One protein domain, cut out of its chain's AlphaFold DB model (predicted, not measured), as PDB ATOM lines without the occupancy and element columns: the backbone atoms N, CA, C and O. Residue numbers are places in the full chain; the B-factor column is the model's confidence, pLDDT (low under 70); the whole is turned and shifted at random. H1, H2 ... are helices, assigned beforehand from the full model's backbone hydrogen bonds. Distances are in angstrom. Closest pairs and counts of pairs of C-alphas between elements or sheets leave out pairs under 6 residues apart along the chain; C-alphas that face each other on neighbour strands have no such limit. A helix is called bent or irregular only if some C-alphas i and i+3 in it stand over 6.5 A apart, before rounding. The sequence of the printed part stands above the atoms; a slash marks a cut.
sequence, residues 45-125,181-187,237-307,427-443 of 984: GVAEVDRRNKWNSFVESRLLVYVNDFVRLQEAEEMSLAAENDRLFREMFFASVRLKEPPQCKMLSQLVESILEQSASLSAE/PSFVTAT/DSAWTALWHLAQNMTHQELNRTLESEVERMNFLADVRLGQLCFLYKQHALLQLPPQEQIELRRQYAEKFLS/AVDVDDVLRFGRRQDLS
ATOM      1  N   GLY A  45     158.569 130.479 171.689       89.16
ATOM      2  CA  GLY A  45     158.654 130.439 173.154       89.16
ATOM      3  C   GLY A  45     159.572 131.504 173.765       89.16
ATOM      4  O   GLY A  45     160.011 131.354 174.901       89.16
ATOM      5  N   VAL A  46     159.874 132.588 173.040       86.12
ATOM      6  CA  VAL A  46     160.683 133.695 173.575       86.12
ATOM      7  C   VAL A  46     159.857 134.493 174.592       86.12
ATOM      8  O   VAL A  46     158.774 135.000 174.272       86.12
ATOM      9  N   ALA A  47     160.388 134.635 175.810       85.74
ATOM     10  CA  ALA A  47     159.758 135.389 176.890       85.74
ATOM     11  C   ALA A  47     159.449 136.836 176.465       85.74
ATOM     12  O   ALA A  47     160.180 137.443 175.685       85.74
ATOM     13  N   GLU A  48     158.357 137.413 176.968       84.95
ATOM     14  CA  GLU A  48     157.897 138.734 176.518       84.95
ATOM     15  C   GLU A  48     158.929 139.849 176.757       84.95
ATOM     16  O   GLU A  48     159.113 140.709 175.896       84.95
ATOM     17  N   VAL A  49     159.649 139.795 177.880       84.35
ATOM     18  CA  VAL A  49     160.742 140.729 178.188       84.35
ATOM     19  C   VAL A  49     161.857 140.620 177.143       84.35
ATOM     20  O   VAL A  49     162.259 141.631 176.576       84.35
ATOM     21  N   ASP A  50     162.281 139.402 176.796       87.33
ATOM     22  CA  ASP A  50     163.305 139.168 175.770       87.33
ATOM     23  C   ASP A  50     162.842 139.591 174.372       87.33
ATOM     24  O   ASP A  50     163.650 140.080 173.583       87.33
ATOM     25  N   ARG A  51     161.549 139.438 174.053       85.97
ATOM     26  CA  ARG A  51     160.961 139.940 172.799       85.97
ATOM     27  C   ARG A  51     161.069 141.458 172.718       85.97
ATOM     28  O   ARG A  51     161.615 141.967 171.744       85.97
ATOM     29  N   ARG A  52     160.636 142.179 173.758       84.01
ATOM     30  CA  ARG A  52     160.768 143.645 173.815       84.01
ATOM     31  C   ARG A  52     162.234 144.079 173.778       84.01
ATOM     32  O   ARG A  52     162.560 144.998 173.042       84.01
ATOM     33  N   ASN A  53     163.126 143.395 174.496       87.34
ATOM     34  CA  ASN A  53     164.557 143.713 174.503       87.34
ATOM     35  C   ASN A  53     165.208 143.491 173.129       87.34
ATOM     36  O   ASN A  53     165.966 144.344 172.674       87.34
ATOM     37  N   LYS A  54     164.886 142.393 172.429       86.73
ATOM     38  CA  LYS A  54     165.370 142.137 171.061       86.73
ATOM     39  C   LYS A  54     164.804 143.127 170.046       86.73
ATOM     40  O   LYS A  54     165.541 143.539 169.155       86.73
ATOM     41  N   TRP A  55     163.536 143.523 170.181       86.02
ATOM     42  CA  TRP A  55     162.939 144.556 169.329       86.02
ATOM     43  C   TRP A  55     163.583 145.922 169.568       86.02
ATOM     44  O   TRP A  55     164.119 146.492 168.629       86.02
ATOM     45  N   ASN A  56     163.641 146.391 170.820       85.60
ATOM     46  CA  ASN A  56     164.303 147.648 171.186       85.60
ATOM     47  C   ASN A  56     165.761 147.663 170.709       85.60
ATOM     48  O   ASN A  56     166.180 148.609 170.060       85.60
ATOM     49  N   SER A  57     166.506 146.573 170.925       86.07
ATOM     50  CA  SER A  57     167.886 146.445 170.447       86.07
ATOM     51  C   SER A  57     167.989 146.530 168.920       86.07
ATOM     52  O   SER A  57     168.887 147.201 168.418       86.07
ATOM     53  N   PHE A  58     167.080 145.911 168.158       86.08
ATOM     54  CA  PHE A  58     167.031 146.070 166.699       86.08
ATOM     55  C   PHE A  58     166.698 147.511 166.284       86.08
ATOM     56  O   PHE A  58     167.358 148.059 165.398       86.08
ATOM     57  N   VAL A  59     165.709 148.124 166.943       84.15
ATOM     58  CA  VAL A  59     165.280 149.500 166.683       84.15
ATOM     59  C   VAL A  59     166.433 150.471 166.942       84.15
ATOM     60  O   VAL A  59     166.828 151.191 166.036       84.15
ATOM     61  N   GLU A  60     167.043 150.435 168.123       83.58
ATOM     62  CA  GLU A  60     168.108 151.354 168.539       83.58
ATOM     63  C   GLU A  60     169.428 151.122 167.778       83.58
ATOM     64  O   GLU A  60     170.051 152.079 167.327       83.58
ATOM     65  N   SER A  61     169.863 149.866 167.592       83.56
ATOM     66  CA  SER A  61     171.199 149.572 167.032       83.56
ATOM     67  C   SER A  61     171.269 149.462 165.508       83.56
ATOM     68  O   SER A  61     172.367 149.512 164.951       83.56
ATOM     69  N   ARG A  62     170.137 149.262 164.819       84.23
ATOM     70  CA  ARG A  62     170.106 149.095 163.355       84.23
ATOM     71  C   ARG A  62     169.130 150.036 162.677       84.23
ATOM     72  O   ARG A  62     169.529 150.726 161.746       84.23
ATOM     73  N   LEU A  63     167.871 150.051 163.114       81.89
ATOM     74  CA  LEU A  63     166.846 150.831 162.426       81.89
ATOM     75  C   LEU A  63     167.079 152.335 162.594       81.89
ATOM     76  O   LEU A  63     167.101 153.042 161.599       81.89
ATOM     77  N   LEU A  64     167.307 152.806 163.820       80.40
ATOM     78  CA  LEU A  64     167.543 154.217 164.126       80.40
ATOM     79  C   LEU A  64     168.814 154.732 163.438       80.40
ATOM     80  O   LEU A  64     168.805 155.820 162.882       80.40
ATOM     81  N   VAL A  65     169.882 153.926 163.401       79.72
ATOM     82  CA  VAL A  65     171.110 154.260 162.659       79.72
ATOM     83  C   VAL A  65     170.816 154.397 161.161       79.72
ATOM     84  O   VAL A  65     171.151 155.419 160.574       79.72
ATOM     85  N   TYR A  66     170.120 153.426 160.560       80.40
ATOM     86  CA  TYR A  66     169.738 153.479 159.145       80.40
ATOM     87  C   TYR A  66     168.809 154.660 158.820       80.40
ATOM     88  O   TYR A  66     168.974 155.303 157.789       80.40
ATOM     89  N   VAL A  67     167.846 154.964 159.696       80.79
ATOM     90  CA  VAL A  67     166.952 156.122 159.553       80.79
ATOM     91  C   VAL A  67     167.750 157.420 159.655       80.79
ATOM     92  O   VAL A  67     167.597 158.268 158.787       80.79
ATOM     93  N   ASN A  68     168.657 157.558 160.623       80.29
ATOM     94  CA  ASN A  68     169.509 158.742 160.758       80.29
ATOM     95  C   ASN A  68     170.441 158.931 159.549       80.29
ATOM     96  O   ASN A  68     170.612 160.055 159.083       80.29
ATOM     97  N   ASP A  69     171.018 157.854 159.011       80.13
ATOM     98  CA  ASP A  69     171.840 157.912 157.796       80.13
ATOM     99  C   ASP A  69     171.000 158.261 156.554       80.13
ATOM    100  O   ASP A  69     171.446 159.037 155.710       80.13
ATOM    101  N   PHE A  70     169.763 157.757 156.458       78.53
ATOM    102  CA  PHE A  70     168.820 158.124 155.397       78.53
ATOM    103  C   PHE A  70     168.380 159.593 155.496       78.53
ATOM    104  O   PHE A  70     168.390 160.294 154.487       78.53
ATOM    105  N   VAL A  71     168.056 160.083 156.699       79.63
ATOM    106  CA  VAL A  71     167.722 161.496 156.942       79.63
ATOM    107  C   VAL A  71     168.902 162.393 156.571       79.63
ATOM    108  O   VAL A  71     168.706 163.342 155.822       79.63
ATOM    109  N   ARG A  72     170.134 162.053 156.973       78.45
ATOM    110  CA  ARG A  72     171.349 162.794 156.582       78.45
ATOM    111  C   ARG A  72     171.607 162.793 155.078       78.45
ATOM    112  O   ARG A  72     172.067 163.796 154.536       78.45
ATOM    113  N   LEU A  73     171.345 161.676 154.398       79.83
ATOM    114  CA  LEU A  73     171.474 161.598 152.943       79.83
ATOM    115  C   LEU A  73     170.439 162.497 152.255       79.83
ATOM    116  O   LEU A  73     170.791 163.219 151.326       79.83
ATOM    117  N   GLN A  74     169.199 162.503 152.747       81.17
ATOM    118  CA  GLN A  74     168.138 163.365 152.235       81.17
ATOM    119  C   GLN A  74     168.400 164.852 152.544       81.17
ATOM    120  O   GLN A  74     168.203 165.694 151.677       81.17
ATOM    121  N   GLU A  75     168.909 165.185 153.733       78.43
ATOM    122  CA  GLU A  75     169.390 166.531 154.085       78.43
ATOM    123  C   GLU A  75     170.490 166.995 153.120       78.43
ATOM    124  O   GLU A  75     170.440 168.119 152.623       78.43
ATOM    125  N   ALA A  76     171.461 166.132 152.806       79.53
ATOM    126  CA  ALA A  76     172.520 166.441 151.849       79.53
ATOM    127  C   ALA A  76     171.992 166.618 150.410       79.53
ATOM    128  O   ALA A  76     172.476 167.494 149.693       79.53
ATOM    129  N   GLU A  77     170.996 165.830 149.994       81.56
ATOM    130  CA  GLU A  77     170.336 165.959 148.688       81.56
ATOM    131  C   GLU A  77     169.535 167.268 148.581       81.56
ATOM    132  O   GLU A  77     169.738 168.025 147.633       81.56
ATOM    133  N   GLU A  78     168.705 167.598 149.575       78.10
ATOM    134  CA  GLU A  78     167.936 168.853 149.616       78.10
ATOM    135  C   GLU A  78     168.862 170.081 149.665       78.10
ATOM    136  O   GLU A  78     168.628 171.061 148.959       78.10
ATOM    137  N   MET A  79     169.969 170.022 150.416       80.54
ATOM    138  CA  MET A  79     170.987 171.082 150.433       80.54
ATOM    139  C   MET A  79     171.726 171.213 149.091       80.54
ATOM    140  O   MET A  79     172.043 172.329 148.671       80.54
ATOM    141  N   SER A  80     171.964 170.103 148.384       83.25
ATOM    142  CA  SER A  80     172.521 170.119 147.024       83.25
ATOM    143  C   SER A  80     171.540 170.738 146.022       83.25
ATOM    144  O   SER A  80     171.939 171.577 145.214       83.25
ATOM    145  N   LEU A  81     170.253 170.384 146.099       84.02
ATOM    146  CA  LEU A  81     169.195 170.973 145.272       84.02
ATOM    147  C   LEU A  81     168.993 172.462 145.585       84.02
ATOM    148  O   LEU A  81     168.786 173.256 144.671       84.02
ATOM    149  N   ALA A  82     169.092 172.882 146.849       82.86
ATOM    150  CA  ALA A  82     169.055 174.292 147.235       82.86
ATOM    151  C   ALA A  82     170.232 175.087 146.632       82.86
ATOM    152  O   ALA A  82     170.025 176.185 146.117       82.86
ATOM    153  N   ALA A  83     171.442 174.517 146.613       82.95
ATOM    154  CA  ALA A  83     172.609 175.139 145.984       82.95
ATOM    155  C   ALA A  83     172.500 175.214 144.445       82.95
ATOM    156  O   ALA A  83     172.958 176.182 143.834       82.95
ATOM    157  N   GLU A  84     171.866 174.230 143.799       86.19
ATOM    158  CA  GLU A  84     171.570 174.303 142.364       86.19
ATOM    159  C   GLU A  84     170.462 175.318 142.044       86.19
ATOM    160  O   GLU A  84     170.585 176.085 141.088       86.19
ATOM    161  N   ASN A  85     169.426 175.398 142.882       88.95
ATOM    162  CA  ASN A  85     168.398 176.433 142.790       88.95
ATOM    163  C   ASN A  85     168.997 177.840 142.905       88.95
ATOM    164  O   ASN A  85     168.627 178.720 142.131       88.95
ATOM    165  N   ASP A  86     169.977 178.043 143.793       85.13
ATOM    166  CA  ASP A  86     170.731 179.298 143.861       85.13
ATOM    167  C   ASP A  86     171.446 179.612 142.540       85.13
ATOM    168  O   ASP A  86     171.408 180.760 142.099       85.13
ATOM    169  N   ARG A  87     172.077 178.625 141.883       85.52
ATOM    170  CA  ARG A  87     172.731 178.813 140.574       85.52
ATOM    171  C   ARG A  87     171.722 179.228 139.499       85.52
ATOM    172  O   ARG A  87     171.904 180.266 138.865       85.52
ATOM    173  N   LEU A  88     170.658 178.447 139.322       88.96
ATOM    174  CA  LEU A  88     169.648 178.687 138.287       88.96
ATOM    175  C   LEU A  88     168.900 180.009 138.508       88.96
ATOM    176  O   LEU A  88     168.634 180.740 137.555       88.96
ATOM    177  N   PHE A  89     168.615 180.369 139.763       88.60
ATOM    178  CA  PHE A  89     168.003 181.654 140.097       88.60
ATOM    179  C   PHE A  89     168.873 182.843 139.674       88.60
ATOM    180  O   PHE A  89     168.340 183.836 139.186       88.60
ATOM    181  N   ARG A  90     170.205 182.742 139.781       83.78
ATOM    182  CA  ARG A  90     171.129 183.796 139.316       83.78
ATOM    183  C   ARG A  90     171.137 183.922 137.802       83.78
ATOM    184  O   ARG A  90     171.134 185.039 137.301       83.78
ATOM    185  N   GLU A  91     171.132 182.801 137.084       85.20
ATOM    186  CA  GLU A  91     171.068 182.782 135.617       85.20
ATOM    187  C   GLU A  91     169.745 183.402 135.124       85.20
ATOM    188  O   GLU A  91     169.751 184.263 134.243       85.20
ATOM    189  N   MET A  92     168.625 183.070 135.775       89.66
ATOM    190  CA  MET A  92     167.305 183.659 135.515       89.66
ATOM    191  C   MET A  92     167.250 185.156 135.862       89.66
ATOM    192  O   MET A  92     166.792 185.959 135.048       89.66
ATOM    193  N   PHE A  93     167.775 185.563 137.023       84.95
ATOM    194  CA  PHE A  93     167.844 186.968 137.437       84.95
ATOM    195  C   PHE A  93     168.726 187.794 136.488       84.95
ATOM    196  O   PHE A  93     168.331 188.879 136.063       84.95
ATOM    197  N   PHE A  94     169.873 187.252 136.067       82.38
ATOM    198  CA  PHE A  94     170.747 187.864 135.067       82.38
ATOM    199  C   PHE A  94     170.028 188.062 133.727       82.38
ATOM    200  O   PHE A  94     170.055 189.160 133.164       82.38
ATOM    201  N   ALA A  95     169.343 187.027 133.229       83.43
ATOM    202  CA  ALA A  95     168.561 187.119 132.002       83.43
ATOM    203  C   ALA A  95     167.414 188.140 132.130       83.43
ATOM    204  O   ALA A  95     167.182 188.913 131.201       83.43
ATOM    205  N   SER A  96     166.755 188.210 133.293       85.64
ATOM    206  CA  SER A  96     165.698 189.184 133.589       85.64
ATOM    207  C   SER A  96     166.199 190.626 133.545       85.64
ATOM    208  O   SER A  96     165.621 191.451 132.835       85.64
ATOM    209  N   VAL A  97     167.325 190.920 134.204       82.82
ATOM    210  CA  VAL A  97     167.972 192.244 134.162       82.82
ATOM    211  C   VAL A  97     168.405 192.602 132.736       82.82
ATOM    212  O   VAL A  97     168.154 193.718 132.283       82.82
ATOM    213  N   ARG A  98     169.013 191.658 132.002       82.42
ATOM    214  CA  ARG A  98     169.484 191.855 130.619       82.42
ATOM    215  C   ARG A  98     168.339 192.148 129.641       82.42
ATOM    216  O   ARG A  98     168.501 192.960 128.734       82.42
ATOM    217  N   LEU A  99     167.191 191.493 129.815       84.69
ATOM    218  CA  LEU A  99     165.997 191.665 128.979       84.69
ATOM    219  C   LEU A  99     165.092 192.824 129.423       84.69
ATOM    220  O   LEU A  99     164.269 193.278 128.627       84.69
ATOM    221  N   LYS A 100     165.211 193.283 130.677       86.54
ATOM    222  CA  LYS A 100     164.206 194.112 131.374       86.54
ATOM    223  C   LYS A 100     162.797 193.483 131.347       86.54
ATOM    224  O   LYS A 100     161.791 194.191 131.322       86.54
ATOM    225  N   GLU A 101     162.719 192.150 131.349       86.46
ATOM    226  CA  GLU A 101     161.468 191.379 131.370       86.46
ATOM    227  C   GLU A 101     161.457 190.448 132.605       86.46
ATOM    228  O   GLU A 101     162.436 189.723 132.821       86.46
ATOM    229  N   PRO A 102     160.393 190.438 133.433       87.39
ATOM    230  CA  PRO A 102     160.294 189.532 134.577       87.39
ATOM    231  C   PRO A 102     160.035 188.072 134.144       87.39
ATOM    232  O   PRO A 102     159.537 187.826 133.037       87.39
ATOM    233  N   PRO A 103     160.337 187.086 135.008       88.65
ATOM    234  CA  PRO A 103     159.975 185.688 134.779       88.65
ATOM    235  C   PRO A 103     158.448 185.488 134.754       88.65
ATOM    236  O   PRO A 103     157.693 186.206 135.411       88.65
ATOM    237  N   GLN A 104     157.968 184.491 134.007       88.09
ATOM    238  CA  GLN A 104     156.535 184.194 133.883       88.09
ATOM    239  C   GLN A 104     155.948 183.557 135.149       88.09
ATOM    240  O   GLN A 104     154.764 183.750 135.454       88.09
ATOM    241  N   CYS A 105     156.753 182.813 135.912       87.51
ATOM    242  CA  CYS A 105     156.338 182.327 137.224       87.51
ATOM    243  C   CYS A 105     156.138 183.499 138.202       87.51
ATOM    244  O   CYS A 105     157.092 184.154 138.617       87.51
ATOM    245  N   LYS A 106     154.891 183.723 138.640       87.72
ATOM    246  CA  LYS A 106     154.511 184.839 139.528       87.72
ATOM    247  C   LYS A 106     155.330 184.922 140.820       87.72
ATOM    248  O   LYS A 106     155.639 186.025 141.252       87.72
ATOM    249  N   MET A 107     155.675 183.784 141.428       85.54
ATOM    250  CA  MET A 107     156.470 183.759 142.665       85.54
ATOM    251  C   MET A 107     157.927 184.164 142.411       85.54
ATOM    252  O   MET A 107     158.501 184.901 143.207       85.54
ATOM    253  N   LEU A 108     158.502 183.757 141.271       87.90
ATOM    254  CA  LEU A 108     159.817 184.239 140.842       87.90
ATOM    255  C   LEU A 108     159.762 185.733 140.494       87.90
ATOM    256  O   LEU A 108     160.657 186.464 140.899       87.90
ATOM    257  N   SER A 109     158.699 186.209 139.832       87.55
ATOM    258  CA  SER A 109     158.519 187.635 139.497       87.55
ATOM    259  C   SER A 109     158.503 188.495 140.755       87.55
ATOM    260  O   SER A 109     159.269 189.443 140.853       87.55
ATOM    261  N   GLN A 110     157.720 188.100 141.764       86.12
ATOM    262  CA  GLN A 110     157.657 188.782 143.058       86.12
ATOM    263  C   GLN A 110     159.017 188.830 143.766       86.12
ATOM    264  O   GLN A 110     159.371 189.862 144.325       86.12
ATOM    265  N   LEU A 111     159.800 187.748 143.715       85.12
ATOM    266  CA  LEU A 111     161.148 187.720 144.283       85.12
ATOM    267  C   LEU A 111     162.102 188.666 143.528       85.12
ATOM    268  O   LEU A 111     162.790 189.463 144.163       85.12
ATOM    269  N   VAL A 112     162.108 188.627 142.191       85.20
ATOM    270  CA  VAL A 112     162.915 189.523 141.340       85.20
ATOM    271  C   VAL A 112     162.527 190.993 141.551       85.20
ATOM    272  O   VAL A 112     163.404 191.831 141.749       85.20
ATOM    273  N   GLU A 113     161.231 191.305 141.574       85.11
ATOM    274  CA  GLU A 113     160.693 192.641 141.860       85.11
ATOM    275  C   GLU A 113     161.133 193.131 143.245       85.11
ATOM    276  O   GLU A 113     161.681 194.226 143.350       85.11
ATOM    277  N   SER A 114     160.989 192.318 144.297       81.45
ATOM    278  CA  SER A 114     161.427 192.677 145.652       81.45
ATOM    279  C   SER A 114     162.933 192.952 145.748       81.45
ATOM    280  O   SER A 114     163.332 193.872 146.459       81.45
ATOM    281  N   ILE A 115     163.773 192.198 145.030       80.93
ATOM    282  CA  ILE A 115     165.231 192.417 144.982       80.93
ATOM    283  C   ILE A 115     165.568 193.735 144.271       80.93
ATOM    284  O   ILE A 115     166.415 194.493 144.743       80.93
ATOM    285  N   LEU A 116     164.904 194.026 143.146       79.36
ATOM    286  CA  LEU A 116     165.112 195.265 142.392       79.36
ATOM    287  C   LEU A 116     164.577 196.499 143.135       79.36
ATOM    288  O   LEU A 116     165.193 197.558 143.080       79.36
ATOM    289  N   GLU A 117     163.465 196.377 143.865       78.73
ATOM    290  CA  GLU A 117     162.958 197.451 144.728       78.73
ATOM    291  C   GLU A 117     163.866 197.699 145.938       78.73
ATOM    292  O   GLU A 117     164.084 198.854 146.309       78.73
ATOM    293  N   GLN A 118     164.446 196.648 146.527       75.43
ATOM    294  CA  GLN A 118     165.402 196.776 147.627       75.43
ATOM    295  C   GLN A 118     166.709 197.456 147.184       75.43
ATOM    296  O   GLN A 118     167.132 198.416 147.828       75.43
ATOM    297  N   SER A 119     167.315 197.045 146.062       71.42
ATOM    298  CA  SER A 119     168.532 197.693 145.540       71.42
ATOM    299  C   SER A 119     168.284 199.133 145.077       71.42
ATOM    300  O   SER A 119     169.087 200.017 145.376       71.42
ATOM    301  N   ALA A 120     167.136 199.413 144.448       70.89
ATOM    302  CA  ALA A 120     166.734 200.780 144.115       70.89
ATOM    303  C   ALA A 120     166.589 201.665 145.368       70.89
ATOM    304  O   ALA A 120     167.052 202.804 145.360       70.89
ATOM    305  N   SER A 121     166.007 201.140 146.450       70.95
ATOM    306  CA  SER A 121     165.810 201.891 147.700       70.95
ATOM    307  C   SER A 121     167.141 202.219 148.385       70.95
ATOM    308  O   SER A 121     167.383 203.374 148.724       70.95
ATOM    309  N   LEU A 122     168.044 201.239 148.492       65.84
ATOM    310  CA  LEU A 122     169.381 201.423 149.076       65.84
ATOM    311  C   LEU A 122     170.237 202.416 148.269       65.84
ATOM    312  O   LEU A 122     170.932 203.253 148.843       65.84
ATOM    313  N   SER A 123     170.145 202.380 146.934       59.71
ATOM    314  CA  SER A 123     170.830 203.359 146.076       59.71
ATOM    315  C   SER A 123     170.250 204.779 146.182       59.71
ATOM    316  O   SER A 123     170.985 205.747 145.997       59.71
ATOM    317  N   ALA A 124     168.962 204.920 146.521       59.67
ATOM    318  CA  ALA A 124     168.319 206.215 146.727       59.67
ATOM    319  C   ALA A 124     168.697 206.841 148.080       59.67
ATOM    320  O   ALA A 124     169.093 208.007 148.106       59.67
ATOM    321  N   GLU A 125     168.651 206.072 149.175       57.23
ATOM    322  CA  GLU A 125     169.033 206.544 150.521       57.23
ATOM    323  C   GLU A 125     170.478 207.073 150.541       57.23
ATOM    324  O   GLU A 125     170.746 208.148 151.079       57.23
ATOM    325  N   PRO A 181     169.504 186.864 148.161       69.19
ATOM    326  CA  PRO A 181     169.125 185.944 149.227       69.19
ATOM    327  C   PRO A 181     169.203 184.490 148.722       69.19
ATOM    328  O   PRO A 181     168.792 184.192 147.602       69.19
ATOM    329  N   SER A 182     169.757 183.592 149.542       79.00
ATOM    330  CA  SER A 182     170.085 182.207 149.161       79.00
ATOM    331  C   SER A 182     169.046 181.198 149.659       79.00
ATOM    332  O   SER A 182     168.675 181.199 150.839       79.00
ATOM    333  N   PHE A 183     168.637 180.279 148.780       78.76
ATOM    334  CA  PHE A 183     167.813 179.124 149.130       78.76
ATOM    335  C   PHE A 183     168.500 178.250 150.174       78.76
ATOM    336  O   PHE A 183     167.834 177.837 151.114       78.76
ATOM    337  N   VAL A 184     169.819 178.039 150.084       78.48
ATOM    338  CA  VAL A 184     170.584 177.290 151.098       78.48
ATOM    339  C   VAL A 184     170.401 177.917 152.486       78.48
ATOM    340  O   VAL A 184     170.093 177.206 153.440       78.48
ATOM    341  N   THR A 185     170.500 179.247 152.606       74.91
ATOM    342  CA  THR A 185     170.265 179.947 153.882       74.91
ATOM    343  C   THR A 185     168.819 179.795 154.366       74.91
ATOM    344  O   THR A 185     168.590 179.523 155.549       74.91
ATOM    345  N   ALA A 186     167.835 179.914 153.468       66.80
ATOM    346  CA  ALA A 186     166.428 179.715 153.811       66.80
ATOM    347  C   ALA A 186     166.158 178.282 154.311       66.80
ATOM    348  O   ALA A 186     165.497 178.110 155.337       66.80
ATOM    349  N   THR A 187     166.729 177.265 153.661       67.43
ATOM    350  CA  THR A 187     166.620 175.851 154.053       67.43
ATOM    351  C   THR A 187     167.275 175.592 155.406       67.43
ATOM    352  O   THR A 187     166.661 174.944 156.253       67.43
ATOM    353  N   ASP A 237     163.175 192.962 155.080       68.57
ATOM    354  CA  ASP A 237     163.649 192.454 153.795       68.57
ATOM    355  C   ASP A 237     162.479 191.854 152.997       68.57
ATOM    356  O   ASP A 237     162.098 190.688 153.159       68.57
ATOM    357  N   SER A 238     161.894 192.654 152.098       75.53
ATOM    358  CA  SER A 238     160.836 192.185 151.189       75.53
ATOM    359  C   SER A 238     161.310 190.994 150.347       75.53
ATOM    360  O   SER A 238     160.574 190.017 150.203       75.53
ATOM    361  N   ALA A 239     162.564 191.028 149.877       76.78
ATOM    362  CA  ALA A 239     163.180 189.939 149.125       76.78
ATOM    363  C   ALA A 239     163.320 188.655 149.958       76.78
ATOM    364  O   ALA A 239     163.013 187.570 149.467       76.78
ATOM    365  N   TRP A 240     163.704 188.766 151.235       77.86
ATOM    366  CA  TRP A 240     163.766 187.618 152.146       77.86
ATOM    367  C   TRP A 240     162.378 187.021 152.399       77.86
ATOM    368  O   TRP A 240     162.199 185.807 152.345       77.86
ATOM    369  N   THR A 241     161.372 187.873 152.603       78.49
ATOM    370  CA  THR A 241     159.981 187.441 152.807       78.49
ATOM    371  C   THR A 241     159.432 186.717 151.570       78.49
ATOM    372  O   THR A 241     158.792 185.672 151.696       78.49
ATOM    373  N   ALA A 242     159.729 187.220 150.366       80.37
ATOM    374  CA  ALA A 242     159.378 186.568 149.105       80.37
ATOM    375  C   ALA A 242     160.098 185.217 148.928       80.37
ATOM    376  O   ALA A 242     159.452 184.226 148.581       80.37
ATOM    377  N   LEU A 243     161.402 185.146 149.233       81.33
ATOM    378  CA  LEU A 243     162.177 183.901 149.199       81.33
ATOM    379  C   LEU A 243     161.600 182.859 150.170       81.33
ATOM    380  O   LEU A 243     161.417 181.700 149.801       81.33
ATOM    381  N   TRP A 244     161.270 183.275 151.394       78.23
ATOM    382  CA  TRP A 244     160.736 182.395 152.432       78.23
ATOM    383  C   TRP A 244     159.353 181.848 152.063       78.23
ATOM    384  O   TRP A 244     159.101 180.654 152.213       78.23
ATOM    385  N   HIS A 245     158.474 182.682 151.495       80.37
ATOM    386  CA  HIS A 245     157.201 182.214 150.944       80.37
ATOM    387  C   HIS A 245     157.386 181.244 149.773       80.37
ATOM    388  O   HIS A 245     156.655 180.258 149.685       80.37
ATOM    389  N   LEU A 246     158.358 181.482 148.894       83.21
ATOM    390  CA  LEU A 246     158.649 180.580 147.782       83.21
ATOM    391  C   LEU A 246     159.147 179.213 148.292       83.21
ATOM    392  O   LEU A 246     158.613 178.185 147.881       83.21
ATOM    393  N   ALA A 247     160.078 179.202 149.253       78.13
ATOM    394  CA  ALA A 247     160.607 177.989 149.883       78.13
ATOM    395  C   ALA A 247     159.563 177.207 150.712       78.13
ATOM    396  O   ALA A 247     159.724 176.012 150.943       78.13
ATOM    397  N   GLN A 248     158.484 177.858 151.160       77.68
ATOM    398  CA  GLN A 248     157.354 177.191 151.823       77.68
ATOM    399  C   GLN A 248     156.304 176.634 150.860       77.68
ATOM    400  O   GLN A 248     155.620 175.666 151.196       77.68
ATOM    401  N   ASN A 249     156.126 177.273 149.703       80.09
ATOM    402  CA  ASN A 249     155.073 176.928 148.751       80.09
ATOM    403  C   ASN A 249     155.516 175.895 147.707       80.09
ATOM    404  O   ASN A 249     154.653 175.230 147.139       80.09
ATOM    405  N   MET A 250     156.822 175.762 147.456       81.25
ATOM    406  CA  MET A 250     157.397 174.842 146.470       81.25
ATOM    407  C   MET A 250     158.430 173.921 147.116       81.25
ATOM    408  O   MET A 250     159.215 174.350 147.959       81.25
ATOM    409  N   THR A 251     158.490 172.667 146.671       82.53
ATOM    410  CA  THR A 251     159.640 171.797 146.993       82.53
ATOM    411  C   THR A 251     160.884 172.253 146.222       82.53
ATOM    412  O   THR A 251     160.755 172.796 145.123       82.53
ATOM    413  N   HIS A 252     162.099 171.985 146.721       82.41
ATOM    414  CA  HIS A 252     163.325 172.336 145.988       82.41
ATOM    415  C   HIS A 252     163.389 171.696 144.593       82.41
ATOM    416  O   HIS A 252     163.908 172.315 143.670       82.41
ATOM    417  N   GLN A 253     162.812 170.504 144.412       84.51
ATOM    418  CA  GLN A 253     162.737 169.828 143.114       84.51
ATOM    419  C   GLN A 253     161.689 170.442 142.159       84.51
ATOM    420  O   GLN A 253     161.843 170.395 140.941       84.51
ATOM    421  N   GLU A 254     160.597 171.001 142.679       86.19
ATOM    422  CA  GLU A 254     159.599 171.729 141.882       86.19
ATOM    423  C   GLU A 254     160.112 173.118 141.485       86.19
ATOM    424  O   GLU A 254     159.955 173.541 140.337       86.19
ATOM    425  N   LEU A 255     160.784 173.794 142.420       88.37
ATOM    426  CA  LEU A 255     161.490 175.045 142.179       88.37
ATOM    427  C   LEU A 255     162.569 174.870 141.106       88.37
ATOM    428  O   LEU A 255     162.601 175.664 140.173       88.37
ATOM    429  N   ASN A 256     163.378 173.813 141.195       89.56
ATOM    430  CA  ASN A 256     164.432 173.489 140.236       89.56
ATOM    431  C   ASN A 256     163.887 173.391 138.805       89.56
ATOM    432  O   ASN A 256     164.256 174.211 137.970       89.56
ATOM    433  N   ARG A 257     162.895 172.524 138.557       90.09
ATOM    434  CA  ARG A 257     162.227 172.413 137.242       90.09
ATOM    435  C   ARG A 257     161.640 173.743 136.754       90.09
ATOM    436  O   ARG A 257     161.666 174.047 135.564       90.09
ATOM    437  N   THR A 258     161.082 174.535 137.670       90.62
ATOM    438  CA  THR A 258     160.501 175.845 137.340       90.62
ATOM    439  C   THR A 258     161.588 176.837 136.928       90.62
ATOM    440  O   THR A 258     161.435 177.514 135.914       90.62
ATOM    441  N   LEU A 259     162.704 176.880 137.660       91.96
ATOM    442  CA  LEU A 259     163.869 177.698 137.340       91.96
ATOM    443  C   LEU A 259     164.519 177.269 136.023       91.96
ATOM    444  O   LEU A 259     164.751 178.134 135.192       91.96
ATOM    445  N   GLU A 260     164.748 175.972 135.792       92.66
ATOM    446  CA  GLU A 260     165.271 175.449 134.518       92.66
ATOM    447  C   GLU A 260     164.415 175.921 133.335       92.66
ATOM    448  O   GLU A 260     164.924 176.569 132.421       92.66
ATOM    449  N   SER A 261     163.099 175.688 133.392       91.68
ATOM    450  CA  SER A 261     162.186 176.072 132.306       91.68
ATOM    451  C   SER A 261     162.119 177.589 132.065       91.68
ATOM    452  O   SER A 261     161.941 178.036 130.929       91.68
ATOM    453  N   GLU A 262     162.299 178.404 133.109       91.28
ATOM    454  CA  GLU A 262     162.357 179.862 132.999       91.28
ATOM    455  C   GLU A 262     163.716 180.336 132.446       91.28
ATOM    456  O   GLU A 262     163.735 181.182 131.552       91.28
ATOM    457  N   VAL A 263     164.842 179.756 132.890       90.66
ATOM    458  CA  VAL A 263     166.193 180.018 132.353       90.66
ATOM    459  C   VAL A 263     166.250 179.691 130.863       90.66
ATOM    460  O   VAL A 263     166.677 180.534 130.075       90.66
ATOM    461  N   GLU A 264     165.770 178.517 130.446       90.78
ATOM    462  CA  GLU A 264     165.706 178.120 129.032       90.78
ATOM    463  C   GLU A 264     164.885 179.117 128.201       90.78
ATOM    464  O   GLU A 264     165.351 179.609 127.168       90.78
ATOM    465  N   ARG A 265     163.683 179.476 128.675       92.17
ATOM    466  CA  ARG A 265     162.796 180.436 128.003       92.17
ATOM    467  C   ARG A 265     163.437 181.818 127.867       92.17
ATOM    468  O   ARG A 265     163.297 182.460 126.824       92.17
ATOM    469  N   MET A 266     164.096 182.303 128.918       89.69
ATOM    470  CA  MET A 266     164.699 183.637 128.940       89.69
ATOM    471  C   MET A 266     166.001 183.694 128.140       89.69
ATOM    472  O   MET A 266     166.214 184.675 127.430       89.69
ATOM    473  N   ASN A 267     166.816 182.638 128.151       87.90
ATOM    474  CA  ASN A 267     167.986 182.526 127.279       87.90
ATOM    475  C   ASN A 267     167.576 182.487 125.800       87.90
ATOM    476  O   ASN A 267     168.080 183.285 125.014       87.90
ATOM    477  N   PHE A 268     166.576 181.676 125.436       85.12
ATOM    478  CA  PHE A 268     166.026 181.670 124.077       85.12
ATOM    479  C   PHE A 268     165.527 183.063 123.650       85.12
ATOM    480  O   PHE A 268     165.786 183.516 122.533       85.12
ATOM    481  N   LEU A 269     164.835 183.783 124.542       87.90
ATOM    482  CA  LEU A 269     164.396 185.148 124.260       87.90
ATOM    483  C   LEU A 269     165.580 186.117 124.108       87.90
ATOM    484  O   LEU A 269     165.550 186.964 123.216       87.90
ATOM    485  N   ALA A 270     166.629 185.984 124.919       84.99
ATOM    486  CA  ALA A 270     167.856 186.764 124.785       84.99
ATOM    487  C   ALA A 270     168.547 186.519 123.434       84.99
ATOM    488  O   ALA A 270     168.936 187.484 122.779       84.99
ATOM    489  N   ASP A 271     168.615 185.280 122.955       81.25
ATOM    490  CA  ASP A 271     169.188 184.967 121.641       81.25
ATOM    491  C   ASP A 271     168.357 185.567 120.494       81.25
ATOM    492  O   ASP A 271     168.904 186.179 119.571       81.25
ATOM    493  N   VAL A 272     167.021 185.507 120.583       82.44
ATOM    494  CA  VAL A 272     166.115 186.172 119.625       82.44
ATOM    495  C   VAL A 272     166.307 187.695 119.631       82.44
ATOM    496  O   VAL A 272     166.353 188.320 118.568       82.44
ATOM    497  N   ARG A 273     166.444 188.315 120.809       85.59
ATOM    498  CA  ARG A 273     166.678 189.764 120.971       85.59
ATOM    499  C   ARG A 273     168.057 190.185 120.456       85.59
ATOM    500  O   ARG A 273     168.173 191.221 119.800       85.59
ATOM    501  N   LEU A 274     169.083 189.366 120.681       82.37
ATOM    502  CA  LEU A 274     170.421 189.565 120.130       82.37
ATOM    503  C   LEU A 274     170.398 189.478 118.598       82.37
ATOM    504  O   LEU A 274     170.918 190.373 117.935       82.37
ATOM    505  N   GLY A 275     169.715 188.483 118.026       78.14
ATOM    506  CA  GLY A 275     169.505 188.373 116.579       78.14
ATOM    507  C   GLY A 275     168.796 189.596 115.979       78.14
ATOM    508  O   GLY A 275     169.200 190.087 114.924       78.14
ATOM    509  N   GLN A 276     167.795 190.143 116.678       83.19
ATOM    510  CA  GLN A 276     167.106 191.387 116.300       83.19
ATOM    511  C   GLN A 276     168.050 192.607 116.312       83.19
ATOM    512  O   GLN A 276     168.030 193.392 115.362       83.19
ATOM    513  N   LEU A 277     168.914 192.754 117.325       79.76
ATOM    514  CA  LEU A 277     169.934 193.814 117.349       79.76
ATOM    515  C   LEU A 277     170.985 193.634 116.246       79.76
ATOM    516  O   LEU A 277     171.310 194.597 115.556       79.76
ATOM    517  N   CYS A 278     171.488 192.419 116.021       79.26
ATOM    518  CA  CYS A 278     172.434 192.138 114.939       79.26
ATOM    519  C   CYS A 278     171.833 192.459 113.561       79.26
ATOM    520  O   CYS A 278     172.515 193.028 112.708       79.26
ATOM    521  N   PHE A 279     170.546 192.169 113.349       81.53
ATOM    522  CA  PHE A 279     169.825 192.595 112.149       81.53
ATOM    523  C   PHE A 279     169.755 194.127 112.021       81.53
ATOM    524  O   PHE A 279     170.019 194.654 110.940       81.53
ATOM    525  N   LEU A 280     169.470 194.854 113.108       81.64
ATOM    526  CA  LEU A 280     169.477 196.322 113.107       81.64
ATOM    527  C   LEU A 280     170.857 196.902 112.776       81.64
ATOM    528  O   LEU A 280     170.947 197.799 111.939       81.64
ATOM    529  N   TYR A 281     171.938 196.353 113.334       79.26
ATOM    530  CA  TYR A 281     173.297 196.763 112.967       79.26
ATOM    531  C   TYR A 281     173.605 196.491 111.485       79.26
ATOM    532  O   TYR A 281     174.207 197.343 110.830       79.26
ATOM    533  N   LYS A 282     173.120 195.379 110.910       81.94
ATOM    534  CA  LYS A 282     173.201 195.130 109.458       81.94
ATOM    535  C   LYS A 282     172.396 196.173 108.659       81.94
ATOM    536  O   LYS A 282     172.937 196.740 107.716       81.94
ATOM    537  N   GLN A 283     171.172 196.529 109.066       82.47
ATOM    538  CA  GLN A 283     170.389 197.603 108.418       82.47
ATOM    539  C   GLN A 283     171.052 198.987 108.520       82.47
ATOM    540  O   GLN A 283     171.016 199.764 107.565       82.47
ATOM    541  N   HIS A 284     171.703 199.288 109.644       79.31
ATOM    542  CA  HIS A 284     172.492 200.506 109.818       79.31
ATOM    543  C   HIS A 284     173.733 200.513 108.910       79.31
ATOM    544  O   HIS A 284     174.091 201.559 108.369       79.31
ATOM    545  N   ALA A 285     174.392 199.368 108.718       78.02
ATOM    546  CA  ALA A 285     175.522 199.237 107.802       78.02
ATOM    547  C   ALA A 285     175.101 199.429 106.333       78.02
ATOM    548  O   ALA A 285     175.791 200.130 105.595       78.02
ATOM    549  N   LEU A 286     173.929 198.913 105.928       81.62
ATOM    550  CA  LEU A 286     173.380 199.139 104.582       81.62
ATOM    551  C   LEU A 286     173.225 200.628 104.248       81.62
ATOM    552  O   LEU A 286     173.426 201.004 103.100       81.62
ATOM    553  N   LEU A 287     172.926 201.496 105.222       81.11
ATOM    554  CA  LEU A 287     172.803 202.944 104.987       81.11
ATOM    555  C   LEU A 287     174.101 203.616 104.495       81.11
ATOM    556  O   LEU A 287     174.030 204.738 103.997       81.11
ATOM    557  N   GLN A 288     175.261 202.958 104.615       81.19
ATOM    558  CA  GLN A 288     176.543 203.445 104.083       81.19
ATOM    559  C   GLN A 288     176.766 203.082 102.600       81.19
ATOM    560  O   GLN A 288     177.664 203.638 101.974       81.19
ATOM    561  N   LEU A 289     175.973 202.163 102.036       82.45
ATOM    562  CA  LEU A 289     176.110 201.690 100.653       82.45
ATOM    563  C   LEU A 289     175.377 202.601  99.646       82.45
ATOM    564  O   LEU A 289     174.457 203.332 100.036       82.45
ATOM    565  N   PRO A 290     175.714 202.544  98.341       80.41
ATOM    566  CA  PRO A 290     174.974 203.230  97.282       80.41
ATOM    567  C   PRO A 290     173.469 202.892  97.294       80.41
ATOM    568  O   PRO A 290     173.116 201.724  97.470       80.41
ATOM    569  N   PRO A 291     172.552 203.857  97.071       78.89
ATOM    570  CA  PRO A 291     171.107 203.639  97.230       78.89
ATOM    571  C   PRO A 291     170.517 202.470  96.423       78.89
ATOM    572  O   PRO A 291     169.586 201.815  96.886       78.89
ATOM    573  N   GLN A 292     171.059 202.177  95.238       75.64
ATOM    574  CA  GLN A 292     170.661 201.037  94.409       75.64
ATOM    575  C   GLN A 292     171.006 199.693  95.075       75.64
ATOM    576  O   GLN A 292     170.173 198.788  95.098       75.64
ATOM    577  N   GLU A 293     172.195 199.581  95.672       79.35
ATOM    578  CA  GLU A 293     172.618 198.396  96.431       79.35
ATOM    579  C   GLU A 293     171.799 198.244  97.717       79.35
ATOM    580  O   GLU A 293     171.419 197.130  98.076       79.35
ATOM    581  N   GLN A 294     171.438 199.359  98.372       82.76
ATOM    582  CA  GLN A 294     170.547 199.327  99.537       82.76
ATOM    583  C   GLN A 294     169.186 198.707  99.208       82.76
ATOM    584  O   GLN A 294     168.672 197.931 100.011       82.76
ATOM    585  N   ILE A 295     168.597 199.044  98.053       77.34
ATOM    586  CA  ILE A 295     167.304 198.488  97.628       77.34
ATOM    587  C   ILE A 295     167.420 196.986  97.425       77.34
ATOM    588  O   ILE A 295     166.619 196.243  97.984       77.34
ATOM    589  N   GLU A 296     168.410 196.532  96.655       77.59
ATOM    590  CA  GLU A 296     168.541 195.113  96.327       77.59
ATOM    591  C   GLU A 296     168.848 194.271  97.574       77.59
ATOM    592  O   GLU A 296     168.202 193.249  97.802       77.59
ATOM    593  N   LEU A 297     169.732 194.739  98.461       78.85
ATOM    594  CA  LEU A 297     170.013 194.049  99.721       78.85
ATOM    595  C   LEU A 297     168.811 194.075 100.677       78.85
ATOM    596  O   LEU A 297     168.517 193.059 101.310       78.85
ATOM    597  N   ARG A 298     168.053 195.181 100.770       81.35
ATOM    598  CA  ARG A 298     166.805 195.198 101.558       81.35
ATOM    599  C   ARG A 298     165.727 194.305 100.959       81.35
ATOM    600  O   ARG A 298     165.024 193.671 101.735       81.35
ATOM    601  N   ARG A 299     165.629 194.200  99.631       76.91
ATOM    602  CA  ARG A 299     164.728 193.272  98.934       76.91
ATOM    603  C   ARG A 299     165.084 191.822  99.267       76.91
ATOM    604  O   ARG A 299     164.202 191.072  99.659       76.91
ATOM    605  N   GLN A 300     166.365 191.453  99.206       78.00
ATOM    606  CA  GLN A 300     166.845 190.116  99.585       78.00
ATOM    607  C   GLN A 300     166.617 189.806 101.074       78.00
ATOM    608  O   GLN A 300     166.204 188.699 101.421       78.00
ATOM    609  N   TYR A 301     166.838 190.773 101.974       76.64
ATOM    610  CA  TYR A 301     166.500 190.587 103.388       76.64
ATOM    611  C   TYR A 301     164.982 190.496 103.610       76.64
ATOM    612  O   TYR A 301     164.554 189.648 104.388       76.64
ATOM    613  N   ALA A 302     164.170 191.309 102.932       75.71
ATOM    614  CA  ALA A 302     162.711 191.232 102.999       75.71
ATOM    615  C   ALA A 302     162.218 189.863 102.518       75.71
ATOM    616  O   ALA A 302     161.451 189.219 103.218       75.71
ATOM    617  N   GLU A 303     162.729 189.364 101.392       73.01
ATOM    618  CA  GLU A 303     162.455 188.015 100.894       73.01
ATOM    619  C   GLU A 303     162.841 186.958 101.944       73.01
ATOM    620  O   GLU A 303     162.011 186.152 102.347       73.01
ATOM    621  N   LYS A 304     164.048 187.017 102.519       71.87
ATOM    622  CA  LYS A 304     164.492 186.051 103.542       71.87
ATOM    623  C   LYS A 304     163.695 186.090 104.858       71.87
ATOM    624  O   LYS A 304     163.581 185.058 105.517       71.87
ATOM    625  N   PHE A 305     163.206 187.258 105.280       69.21
ATOM    626  CA  PHE A 305     162.526 187.439 106.572       69.21
ATOM    627  C   PHE A 305     160.990 187.465 106.486       69.21
ATOM    628  O   PHE A 305     160.339 187.241 107.505       69.21
ATOM    629  N   LEU A 306     160.413 187.731 105.309       67.28
ATOM    630  CA  LEU A 306     158.965 187.798 105.077       67.28
ATOM    631  C   LEU A 306     158.436 186.619 104.248       67.28
ATOM    632  O   LEU A 306     157.269 186.266 104.418       67.28
ATOM    633  N   SER A 307     159.250 185.976 103.397       61.60
ATOM    634  CA  SER A 307     158.825 184.752 102.708       61.60
ATOM    635  C   SER A 307     158.717 183.609 103.712       61.60
ATOM    636  O   SER A 307     159.705 182.996 104.116       61.60
ATOM    637  N   ALA A 427     177.911 184.655 147.693       48.79
ATOM    638  CA  ALA A 427     177.010 185.789 147.811       48.79
ATOM    639  C   ALA A 427     177.138 186.582 146.507       48.79
ATOM    640  O   ALA A 427     178.228 187.042 146.167       48.79
ATOM    641  N   VAL A 428     176.066 186.632 145.719       50.67
ATOM    642  CA  VAL A 428     176.098 187.348 144.444       50.67
ATOM    643  C   VAL A 428     175.868 188.804 144.734       50.67
ATOM    644  O   VAL A 428     174.803 189.168 145.233       50.67
ATOM    645  N   ASP A 429     176.873 189.595 144.390       59.34
ATOM    646  CA  ASP A 429     176.751 191.032 144.311       59.34
ATOM    647  C   ASP A 429     175.742 191.388 143.209       59.34
ATOM    648  O   ASP A 429     175.954 191.128 142.017       59.34
ATOM    649  N   VAL A 430     174.602 191.939 143.623       59.23
ATOM    650  CA  VAL A 430     173.573 192.446 142.716       59.23
ATOM    651  C   VAL A 430     174.135 193.577 141.859       59.23
ATOM    652  O   VAL A 430     173.729 193.680 140.703       59.23
ATOM    653  N   ASP A 431     175.105 194.361 142.343       61.29
ATOM    654  CA  ASP A 431     175.702 195.439 141.555       61.29
ATOM    655  C   ASP A 431     176.503 194.891 140.369       61.29
ATOM    656  O   ASP A 431     176.399 195.436 139.270       61.29
ATOM    657  N   ASP A 432     177.211 193.767 140.512       59.50
ATOM    658  CA  ASP A 432     177.905 193.118 139.389       59.50
ATOM    659  C   ASP A 432     176.932 192.530 138.355       59.50
ATOM    660  O   ASP A 432     177.143 192.680 137.143       59.50
ATOM    661  N   VAL A 433     175.821 191.929 138.802       53.97
ATOM    662  CA  VAL A 433     174.757 191.454 137.899       53.97
ATOM    663  C   VAL A 433     174.084 192.623 137.178       53.97
ATOM    664  O   VAL A 433     173.885 192.562 135.962       53.97
ATOM    665  N   LEU A 434     173.785 193.716 137.885       60.39
ATOM    666  CA  LEU A 434     173.244 194.939 137.298       60.39
ATOM    667  C   LEU A 434     174.237 195.566 136.309       60.39
ATOM    668  O   LEU A 434     173.831 195.936 135.207       60.39
ATOM    669  N   ARG A 435     175.533 195.636 136.637       55.81
ATOM    670  CA  ARG A 435     176.594 196.148 135.752       55.81
ATOM    671  C   ARG A 435     176.688 195.340 134.459       55.81
ATOM    672  O   ARG A 435     176.636 195.928 133.378       55.81
ATOM    673  N   PHE A 436     176.802 194.011 134.527       52.75
ATOM    674  CA  PHE A 436     176.904 193.184 133.317       52.75
ATOM    675  C   PHE A 436     175.594 193.119 132.521       52.75
ATOM    676  O   PHE A 436     175.632 193.222 131.293       52.75
ATOM    677  N   GLY A 437     174.444 193.004 133.192       56.25
ATOM    678  CA  GLY A 437     173.133 192.997 132.544       56.25
ATOM    679  C   GLY A 437     172.860 194.298 131.782       56.25
ATOM    680  O   GLY A 437     172.476 194.251 130.615       56.25
ATOM    681  N   ARG A 438     173.165 195.460 132.384       59.69
ATOM    682  CA  ARG A 438     173.057 196.779 131.725       59.69
ATOM    683  C   ARG A 438     174.048 196.942 130.562       59.69
ATOM    684  O   ARG A 438     173.670 197.486 129.528       59.69
ATOM    685  N   ARG A 439     175.287 196.431 130.673       60.53
ATOM    686  CA  ARG A 439     176.277 196.445 129.566       60.53
ATOM    687  C   ARG A 439     175.788 195.706 128.315       60.53
ATOM    688  O   ARG A 439     176.239 196.020 127.215       60.53
ATOM    689  N   GLN A 440     174.878 194.744 128.464       70.90
ATOM    690  CA  GLN A 440     174.262 194.014 127.357       70.90
ATOM    691  C   GLN A 440     172.736 194.180 127.324       70.90
ATOM    692  O   GLN A 440     172.038 193.190 127.130       70.90
ATOM    693  N   ASP A 441     172.220 195.404 127.481       77.49
ATOM    694  CA  ASP A 441     170.779 195.690 127.380       77.49
ATOM    695  C   ASP A 441     170.181 195.078 126.092       77.49
ATOM    696  O   ASP A 441     170.493 195.513 124.981       77.49
ATOM    697  N   LEU A 442     169.350 194.046 126.241       83.76
ATOM    698  CA  LEU A 442     168.616 193.359 125.174       83.76
ATOM    699  C   LEU A 442     167.115 193.679 125.220       83.76
ATOM    700  O   LEU A 442     166.300 192.952 124.647       83.76
ATOM    701  N   SER A 443     166.730 194.750 125.912       84.78
ATOM    702  CA  SER A 443     165.332 195.119 126.066       84.78
ATOM    703  C   SER A 443     164.662 195.432 124.732       84.78
ATOM    704  O   SER A 443     165.248 195.985 123.793       84.78
TER     705      SER A 443
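What this domain is: This is residues 45 to 125, 181 to 187, 237 to 307 and 427 to 443 of the 984 residues of an uncharacterized protein of Trypanosoma brucei brucei (strain 927/4 GUTat10.1) (UniProt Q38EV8). Two long helices, H1 and H5, make a rod: the last part of H1b, the second arm of the bent H1, runs side by side with the first part of H5, and the two extend beyond each other at opposite ends. Short helices gather round this overlap, H3 and H7 on H1b and H4 with H2 beyond H3, while H6 folds back at the far end of H5. The printed part has 176 residues with seven named helices, H1 to H7 in order, and no named strand; its class is all helix. It is extended, with a radius of gyration of the C-alphas of 27.2 A and spans of 106 by 47 by 23 A.

Where its parts are: Find C-alpha 48 at (157.897, 138.734, 176.518), where H1, residues 48 to 99, begins. By its hydrogen bonds it was assigned as one helix, but it is bent: C-alphas 61 and 64 are 6.6 A apart. Its arms are H1a, residues 48 to 61, and H1b, residues 64 to 99, 51.4 A long. Next come H2, residues 106 to 125, 28.3 A, H3, residues 183 to 187, and H4, residues 238 to 249. H5, residues 252 to 286, runs 50.3 A from C-alpha 252 at (163.325, 172.336, 145.988). H6 is residues 291 to 306, 21.4 A, and H7, residues 430 to 439, ends at (176.277, 196.445, 129.566).

How they stand to each other: Look first at Met 92 and Val 263, the closest C-alphas of H1b and H5, 4.9 A apart; these helices touch at a shallow tilt of 20 degrees, the same way. H1b touches H3 with residues 79 to 86 alone, closest at the C-alphas of Ala 82 and Val 184, 5.1 A. It touches H7 with residues 94 to 98 alone, at a steep tilt of 38 degrees; the C-alphas of Arg 98 and Gly 437 are closest, 4.3 A. H4 touches H3, closest at the C-alphas of Trp 244 and Ala 186, 6.4 A. H4 touches H2 at a shallow tilt of 16 degrees, opposite ways, closest at the C-alphas of Ala 239 and Ser 114, 4.8 A. H5 and H6 are close but not clearly touching, with the C-alphas of Leu 286 and Gln 294 closest, 5.8 A. H1a and H1b are near each other at 33 degrees, a shallow tilt only just short of steep. In H1a, H1b and H2 to H7 every O i to N i+4 pair is within hydrogen-bond range.

The domain as a whole: The farthest C-alphas, Gly 45 and Gln 292, are 106.4 A apart. Three cuts leave C-alpha gaps of 20.6 A from 125 to 181, 16.9 A from 187 to 237 and 48.6 A from 307 to 427. Of the links printed whole, none is long. Mean pLDDT of the printed part is 79.6; look for values under 70 at residues 427 to 439, among others.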